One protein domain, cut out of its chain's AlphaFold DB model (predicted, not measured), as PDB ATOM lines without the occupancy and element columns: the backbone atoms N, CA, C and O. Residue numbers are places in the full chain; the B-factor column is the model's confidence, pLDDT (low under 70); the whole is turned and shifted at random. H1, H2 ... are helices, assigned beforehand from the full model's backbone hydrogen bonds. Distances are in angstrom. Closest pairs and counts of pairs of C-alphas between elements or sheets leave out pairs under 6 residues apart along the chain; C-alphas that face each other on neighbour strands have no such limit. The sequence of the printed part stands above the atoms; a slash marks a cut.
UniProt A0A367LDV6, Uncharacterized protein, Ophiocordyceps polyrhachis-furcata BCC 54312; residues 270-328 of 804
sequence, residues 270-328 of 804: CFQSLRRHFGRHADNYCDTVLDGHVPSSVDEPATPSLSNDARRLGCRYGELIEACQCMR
ATOM      1  N   CYS A 270     110.597  92.353 125.478       83.00
ATOM      2  CA  CYS A 270     111.684  93.253 125.859       83.00
ATOM      3  C   CYS A 270     112.787  92.510 126.627       83.00
ATOM      4  O   CYS A 270     113.964  92.655 126.297       83.00
ATOM      5  N   PHE A 271     112.412  91.628 127.559       82.06
ATOM      6  CA  PHE A 271     113.355  90.798 128.308       82.06
ATOM      7  C   PHE A 271     114.206  89.926 127.371       82.06
ATOM      8  O   PHE A 271     115.438  89.955 127.408       82.06
ATOM      9  N   GLN A 272     113.566  89.231 126.428       80.50
ATOM     10  CA  GLN A 272     114.279  88.440 125.421       80.50
ATOM     11  C   GLN A 272     115.194  89.297 124.533       80.50
ATOM     12  O   GLN A 272     116.277  88.852 124.149       80.50
ATOM     13  N   SER A 273     114.778  90.520 124.197       80.69
ATOM     14  CA  SER A 273     115.561  91.433 123.356       80.69
ATOM     15  C   SER A 273     116.807  91.940 124.086       80.69
ATOM     16  O   SER A 273     117.897  91.917 123.511       80.69
ATOM     17  N   LEU A 274     116.687  92.306 125.365       80.44
ATOM     18  CA  LEU A 274     117.826  92.688 126.200       80.44
ATOM     19  C   LEU A 274     118.823  91.530 126.342       80.44
ATOM     20  O   LEU A 274     119.999  91.719 126.031       80.44
ATOM     21  N   ARG A 275     118.363  90.307 126.663       76.38
ATOM     22  CA  ARG A 275     119.248  89.122 126.720       76.38
ATOM     23  C   ARG A 275     119.932  88.858 125.382       76.38
ATOM     24  O   ARG A 275     121.139  88.627 125.335       76.38
ATOM     25  N   ARG A 276     119.184  88.925 124.277       78.62
ATOM     26  CA  ARG A 276     119.707  88.668 122.926       78.62
ATOM     27  C   ARG A 276     120.821  89.642 122.546       78.62
ATOM     28  O   ARG A 276     121.813  89.224 121.946       78.62
ATOM     29  N   HIS A 277     120.654  90.928 122.848       77.00
ATOM     30  CA  HIS A 277     121.583  91.961 122.397       77.00
ATOM     31  C   HIS A 277     122.727  92.211 123.388       77.00
ATOM     32  O   HIS A 277     123.867  92.294 122.935       77.00
ATOM     33  N   PHE A 278     122.468  92.238 124.698       74.50
ATOM     34  CA  PHE A 278     123.478  92.530 125.724       74.50
ATOM     35  C   PHE A 278     124.167  91.289 126.326       74.50
ATOM     36  O   PHE A 278     125.289  91.406 126.821       74.50
ATOM     37  N   GLY A 279     123.565  90.094 126.276       70.69
ATOM     38  CA  GLY A 279     124.087  88.929 127.014       70.69
ATOM     39  C   GLY A 279     124.088  89.182 128.533       70.69
ATOM     40  O   GLY A 279     123.152  89.802 129.026       70.69
ATOM     41  N   ARG A 280     125.148  88.786 129.269       62.94
ATOM     42  CA  ARG A 280     125.320  89.125 130.713       62.94
ATOM     43  C   ARG A 280     125.321  90.611 131.027       62.94
ATOM     44  O   ARG A 280     125.111  91.005 132.163       62.94
ATOM     45  N   HIS A 281     125.639  91.448 130.045       69.44
ATOM     46  CA  HIS A 281     125.712  92.887 130.285       69.44
ATOM     47  C   HIS A 281     124.324  93.508 130.444       69.44
ATOM     48  O   HIS A 281     124.230  94.683 130.781       69.44
ATOM     49  N   ALA A 282     123.263  92.721 130.223       76.06
ATOM     50  CA  ALA A 282     121.895  93.126 130.485       76.06
ATOM     51  C   ALA A 282     121.706  93.546 131.950       76.06
ATOM     52  O   ALA A 282     121.023  94.536 132.175       76.06
ATOM     53  N   ASP A 283     122.374  92.892 132.906       71.81
ATOM     54  CA  ASP A 283     122.239  93.198 134.336       71.81
ATOM     55  C   ASP A 283     122.807  94.588 134.655       71.81
ATOM     56  O   ASP A 283     122.084  95.460 135.119       71.81
ATOM     57  N   ASN A 284     124.056  94.857 134.257       69.31
ATOM     58  CA  ASN A 284     124.697  96.170 134.432       69.31
ATOM     59  C   ASN A 284     123.953  97.303 133.701       69.31
ATOM     60  O   ASN A 284     123.897  98.446 134.168       69.31
ATOM     61  N   TYR A 285     123.418  96.997 132.515       78.06
ATOM     62  CA  TYR A 285     122.566  97.914 131.768       78.06
ATOM     63  C   TYR A 285     121.272  98.195 132.539       78.06
ATOM     64  O   TYR A 285     120.871  99.352 132.665       78.06
ATOM     65  N   CYS A 286     120.649  97.156 133.089       78.62
ATOM     66  CA  CYS A 286     119.418  97.253 133.853       78.62
ATOM     67  C   CYS A 286     119.594  97.961 135.193       78.62
ATOM     68  O   CYS A 286     118.743  98.781 135.524       78.62
ATOM     69  N   ASP A 287     120.704  97.761 135.900       75.06
ATOM     70  CA  ASP A 287     121.041  98.536 137.097       75.06
ATOM     71  C   ASP A 287     121.104 100.028 136.765       75.06
ATOM     72  O   ASP A 287     120.418 100.840 137.377       75.06
ATOM     73  N   THR A 288     121.805 100.392 135.689       73.06
ATOM     74  CA  THR A 288     121.915 101.795 135.257       73.06
ATOM     75  C   THR A 288     120.560 102.389 134.839       73.06
ATOM     76  O   THR A 288     120.294 103.575 135.055       73.06
ATOM     77  N   VAL A 289     119.680 101.584 134.239       76.50
ATOM     78  CA  VAL A 289     118.314 101.991 133.877       76.50
ATOM     79  C   VAL A 289     117.439 102.194 135.117       76.50
ATOM     80  O   VAL A 289     116.688 103.171 135.163       76.50
ATOM     81  N   LEU A 290     117.528 101.298 136.104       75.44
ATOM     82  CA  LEU A 290     116.755 101.363 137.345       75.44
ATOM     83  C   LEU A 290     117.246 102.486 138.268       75.44
ATOM     84  O   LEU A 290     116.417 103.205 138.818       75.44
ATOM     85  N   ASP A 291     118.557 102.704 138.367       71.12
ATOM     86  CA  ASP A 291     119.157 103.822 139.111       71.12
ATOM     87  C   ASP A 291     118.743 105.181 138.527       71.12
ATOM     88  O   ASP A 291     118.584 106.171 139.242       71.12
ATOM     89  N   GLY A 292     118.536 105.234 137.208       64.81
ATOM     90  CA  GLY A 292     118.014 106.399 136.500       64.81
ATOM     91  C   GLY A 292     116.484 106.508 136.483       64.81
ATOM     92  O   GLY A 292     115.964 107.437 135.862       64.81
ATOM     93  N   HIS A 293     115.736 105.585 137.095       69.25
ATOM     94  CA  HIS A 293     114.273 105.600 137.083       69.25
ATOM     95  C   HIS A 293     113.702 106.292 138.328       69.25
ATOM     96  O   HIS A 293     113.995 105.917 139.461       69.25
ATOM     97  N   VAL A 294     112.827 107.285 138.124       62.81
ATOM     98  CA  VAL A 294     112.084 107.937 139.210       62.81
ATOM     99  C   VAL A 294     110.660 107.362 139.241       62.81
ATOM    100  O   VAL A 294     109.921 107.564 138.277       62.81
ATOM    101  N   PRO A 295     110.217 106.709 140.337       54.09
ATOM    102  CA  PRO A 295     108.919 106.015 140.407       54.09
ATOM    103  C   PRO A 295     107.685 106.905 140.172       54.09
ATOM    104  O   PRO A 295     106.571 106.411 140.023       54.09
ATOM    105  N   SER A 296     107.862 108.228 140.188       52.91
ATOM    106  CA  SER A 296     106.801 109.227 140.029       52.91
ATOM    107  C   SER A 296     106.521 109.620 138.572       52.91
ATOM    108  O   SER A 296     105.542 110.325 138.330       52.91
ATOM    109  N   SER A 297     107.341 109.194 137.603       51.50
ATOM    110  CA  SER A 297     107.177 109.519 136.180       51.50
ATOM    111  C   SER A 297     106.942 108.252 135.359       51.50
ATOM    112  O   SER A 297     107.871 107.601 134.889       51.50
ATOM    113  N   VAL A 298     105.667 107.913 135.161       50.19
ATOM    114  CA  VAL A 298     105.254 106.719 134.400       50.19
ATOM    115  C   VAL A 298     105.636 106.819 132.909       50.19
ATOM    116  O   VAL A 298     105.782 105.794 132.254       50.19
ATOM    117  N   ASP A 299     105.905 108.027 132.392       51.44
ATOM    118  CA  ASP A 299     106.159 108.255 130.959       51.44
ATOM    119  C   ASP A 299     107.427 109.065 130.618       51.44
ATOM    120  O   ASP A 299     107.712 109.258 129.433       51.44
ATOM    121  N   GLU A 300     108.224 109.513 131.597       52.09
ATOM    122  CA  GLU A 300     109.438 110.299 131.315       52.09
ATOM    123  C   GLU A 300     110.716 109.682 131.911       52.09
ATOM    124  O   GLU A 300     110.788 109.456 133.121       52.09
ATOM    125  N   PRO A 301     111.741 109.412 131.077       53.28
ATOM    126  CA  PRO A 301     113.029 108.897 131.525       53.28
ATOM    127  C   PRO A 301     113.891 110.022 132.111       53.28
ATOM    128  O   PRO A 301     114.085 111.050 131.459       53.28
ATOM    129  N   ALA A 302     114.510 109.813 133.279       52.12
ATOM    130  CA  ALA A 302     115.496 110.772 133.801       52.12
ATOM    131  C   ALA A 302     116.765 110.834 132.922       52.12
ATOM    132  O   ALA A 302     117.490 111.828 132.922       52.12
ATOM    133  N   THR A 303     117.005 109.793 132.118       58.88
ATOM    134  CA  THR A 303     118.089 109.683 131.133       58.88
ATOM    135  C   THR A 303     117.514 109.431 129.724       58.88
ATOM    136  O   THR A 303     117.330 108.286 129.298       58.88
ATOM    137  N   PRO A 304     117.238 110.495 128.940       58.03
ATOM    138  CA  PRO A 304     116.589 110.394 127.625       58.03
ATOM    139  C   PRO A 304     117.313 109.470 126.645       58.03
ATOM    140  O   PRO A 304     116.694 108.830 125.796       58.03
ATOM    141  N   SER A 305     118.632 109.368 126.763       62.22
ATOM    142  CA  SER A 305     119.452 108.556 125.879       62.22
ATOM    143  C   SER A 305     119.287 107.047 126.076       62.22
ATOM    144  O   SER A 305     119.214 106.323 125.087       62.22
ATOM    145  N   LEU A 306     119.137 106.584 127.320       63.12
ATOM    146  CA  LEU A 306     118.915 105.171 127.645       63.12
ATOM    147  C   LEU A 306     117.568 104.682 127.115       63.12
ATOM    148  O   LEU A 306     117.481 103.636 126.475       63.12
ATOM    149  N   SER A 307     116.531 105.504 127.288       61.34
ATOM    150  CA  SER A 307     115.200 105.228 126.744       61.34
ATOM    151  C   SER A 307     115.179 105.173 125.212       61.34
ATOM    152  O   SER A 307     114.432 104.389 124.627       61.34
ATOM    153  N   ASN A 308     116.011 105.982 124.544       67.94
ATOM    154  CA  ASN A 308     116.114 106.003 123.089       67.94
ATOM    155  C   ASN A 308     116.854 104.772 122.557       67.94
ATOM    156  O   ASN A 308     116.439 104.219 121.537       67.94
ATOM    157  N   ASP A 309     117.900 104.319 123.246       66.56
ATOM    158  CA  ASP A 309     118.613 103.088 122.897       66.56
ATOM    159  C   ASP A 309     117.720 101.853 123.121       66.56
ATOM    160  O   ASP A 309     117.595 101.025 122.218       66.56
ATOM    161  N   ALA A 310     116.974 101.788 124.231       66.50
ATOM    162  CA  ALA A 310     115.987 100.734 124.485       66.50
ATOM    163  C   ALA A 310     114.821 100.737 123.479       66.50
ATOM    164  O   ALA A 310     114.425  99.686 122.971       66.50
ATOM    165  N   ARG A 311     114.321 101.920 123.094       71.75
ATOM    166  CA  ARG A 311     113.305 102.057 122.036       71.75
ATOM    167  C   ARG A 311     113.797 101.502 120.703       71.75
ATOM    168  O   ARG A 311     113.037 100.856 119.985       71.75
ATOM    169  N   ARG A 312     115.073 101.717 120.369       72.75
ATOM    170  CA  ARG A 312     115.715 101.163 119.161       72.75
ATOM    171  C   ARG A 312     115.971  99.654 119.252       72.75
ATOM    172  O   ARG A 312     116.164  99.007 118.225       72.75
ATOM    173  N   LEU A 313     115.924  99.085 120.453       70.56
ATOM    174  CA  LEU A 313     115.917  97.642 120.703       70.56
ATOM    175  C   LEU A 313     114.502  97.040 120.699       70.56
ATOM    176  O   LEU A 313     114.359  95.830 120.843       70.56
ATOM    177  N   GLY A 314     113.469  97.860 120.482       74.69
ATOM    178  CA  GLY A 314     112.073  97.427 120.433       74.69
ATOM    179  C   GLY A 314     111.368  97.392 121.790       74.69
ATOM    180  O   GLY A 314     110.244  96.909 121.851       74.69
ATOM    181  N   CYS A 315     111.988  97.912 122.853       78.38
ATOM    182  CA  CYS A 315     111.392  98.011 124.184       78.38
ATOM    183  C   CYS A 315     110.700  99.362 124.387       78.38
ATOM    184  O   CYS A 315     111.300 100.416 124.147       78.38
ATOM    185  N   ARG A 316     109.463  99.368 124.892       81.38
ATOM    186  CA  ARG A 316     108.885 100.597 125.467       81.38
ATOM    187  C   ARG A 316     109.524 100.884 126.826       81.38
ATOM    188  O   ARG A 316     110.043  99.980 127.463       81.38
ATOM    189  N   TYR A 317     109.482 102.138 127.282       75.94
ATOM    190  CA  TYR A 317     110.118 102.512 128.552       75.94
ATOM    191  C   TYR A 317     109.515 101.758 129.751       75.94
ATOM    192  O   TYR A 317     110.268 101.207 130.541       75.94
ATOM    193  N   GLY A 318     108.185 101.626 129.831       72.06
ATOM    194  CA  GLY A 318     107.539 100.805 130.869       72.06
ATOM    195  C   GLY A 318     107.957  99.328 130.817       72.06
ATOM    196  O   GLY A 318     108.383  98.775 131.823       72.06
ATOM    197  N   GLU A 319     107.950  98.726 129.624       79.56
ATOM    198  CA  GLU A 319     108.386  97.333 129.402       79.56
ATOM    199  C   GLU A 319     109.875  97.123 129.725       79.56
ATOM    200  O   GLU A 319     110.273  96.040 130.142       79.56
ATOM    201  N   LEU A 320     110.705  98.150 129.524       80.44
ATOM    202  CA  LEU A 320     112.117  98.153 129.889       80.44
ATOM    203  C   LEU A 320     112.289  98.142 131.411       80.44
ATOM    204  O   LEU A 320     113.107  97.375 131.907       80.44
ATOM    205  N   ILE A 321     111.535  98.966 132.145       80.31
ATOM    206  CA  ILE A 321     111.573  98.972 133.613       80.31
ATOM    207  C   ILE A 321     111.125  97.615 134.158       80.31
ATOM    208  O   ILE A 321     111.822  97.051 134.994       80.31
ATOM    209  N   GLU A 322     110.031  97.052 133.642       77.81
ATOM    210  CA  GLU A 322     109.547  95.719 134.028       77.81
ATOM    211  C   GLU A 322     110.576  94.622 133.716       77.81
ATOM    212  O   GLU A 322     110.916  93.816 134.582       77.81
ATOM    213  N   ALA A 323     111.140  94.622 132.502       80.50
ATOM    214  CA  ALA A 323     112.171  93.666 132.113       80.50
ATOM    215  C   ALA A 323     113.430  93.797 132.980       80.50
ATOM    216  O   ALA A 323     113.997  92.783 133.374       80.50
ATOM    217  N   CYS A 324     113.847  95.017 133.320       78.94
ATOM    218  CA  CYS A 324     115.011  95.250 134.167       78.94
ATOM    219  C   CYS A 324     114.765  94.932 135.642       78.94
ATOM    220  O   CYS A 324     115.665  94.428 136.304       78.94
ATOM    221  N   GLN A 325     113.550  95.135 136.153       76.81
ATOM    222  CA  GLN A 325     113.154  94.643 137.475       76.81
ATOM    223  C   GLN A 325     113.161  93.109 137.530       76.81
ATOM    224  O   GLN A 325     113.595  92.552 138.535       76.81
ATOM    225  N   CYS A 326     112.737  92.438 136.453       73.06
ATOM    226  CA  CYS A 326     112.833  90.982 136.295       73.06
ATOM    227  C   CYS A 326     114.287  90.485 136.177       73.06
ATOM    228  O   CYS A 326     114.601  89.406 136.669       73.06
ATOM    229  N   MET A 327     115.158  91.225 135.477       69.94
ATOM    230  CA  MET A 327     116.566  90.854 135.258       69.94
ATOM    231  C   MET A 327     117.465  91.149 136.440       69.94
ATOM    232  O   MET A 327     118.531  90.551 136.532       69.94
ATOM    233  N   ARG A 328     117.059  92.061 137.331       63.56
ATOM    234  CA  ARG A 328     117.837  92.367 138.521       63.56
ATOM    235  C   ARG A 328     118.065  91.052 139.271       63.56
ATOM    236  O   ARG A 328     117.080  90.463 139.735       63.56
TER     237      ARG A 328
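AT A GLANCE: This is residues 270 to 328 of the 804 residues of an uncharacterized protein of Ophiocordyceps polyrhachis-furcata BCC 54312 (UniProt A0A367LDV6). Four short helices make a small cluster in which H4 crosses H2 steeply, H1 meets H4 with its first residues, near Phe 271 and Ala 323, and nearly at a right angle, and H3 meets H4 at a corner beside their link. A long loop, residues 292 to 303, joins H2 to H3 and lies at the end of the domain away from H1. The printed part has 59 residues with four named helices, in the order H1, H2, H3, H4, and no named strand; its class is all helix. The whole is compact, with a radius of gyration of the C-alphas of 10.1 A, and its rounded outline spans 29 by 21 by 16 A.

HOW THE PARTS SIT: H4, residues 317 to 327, is the hub and touches three other helices. It touches H2, residues 281 to 291, with the C-alphas of Cys 286 and Cys 324 the closest at 4.9 A; they run opposite ways at a steep tilt of 60 degrees. H4 also touches H1, residues 270 to 278, where the closest C-alphas, those of Phe 271 and Ala 323, are 4.9 A apart; their lines are only just about perpendicular, at 71 degrees. H3, residues 304 to 312, and H4 touch only at the corner by their link, the closest C-alphas being those of Ser 307 and Tyr 317 at 6.0 A, and are about perpendicular at 84 degrees. H1 and H2 are close but not clearly touching, with the C-alphas of Leu 274 and Ala 282 the closest at 5.9 A; they run opposite ways at a steep tilt of 57 degrees. H2 and H3 are close but not clearly touching, with the C-alphas of Val 289 and Leu 306 the closest at 7.0 A. H1 and H3 are only just apart, with their closest C-alphas 8.4 A from each other. In H1, H2, H3 and H4 every O i to N i+4 pair is within hydrogen-bond range.

IN THESE COORDINATES: H2 measures 15.5 A from C-alpha 281 at (125.712, 92.887, 130.285) to C-alpha 291. H4 measures 14.9 A and ends with C-alpha 327 at (116.566, 90.854, 135.258). H1 begins with C-alpha 270 at (111.684, 93.253, 125.859) and is 11.8 A long. H3 is 12.6 A long.

THE WHOLE: The two C-alphas farthest apart, those of Arg 276 and Ser 296, are 29.7 A from each other. The printed part has no cut. The link from H2 to H3 is long, with 12 residues; those from H1 to H2 and from H3 to H4 are tight. The mean pLDDT of the printed part is 70.1, and it is under 70 at residues 280 to 281, 284, 292 to 310 and 327 to 328.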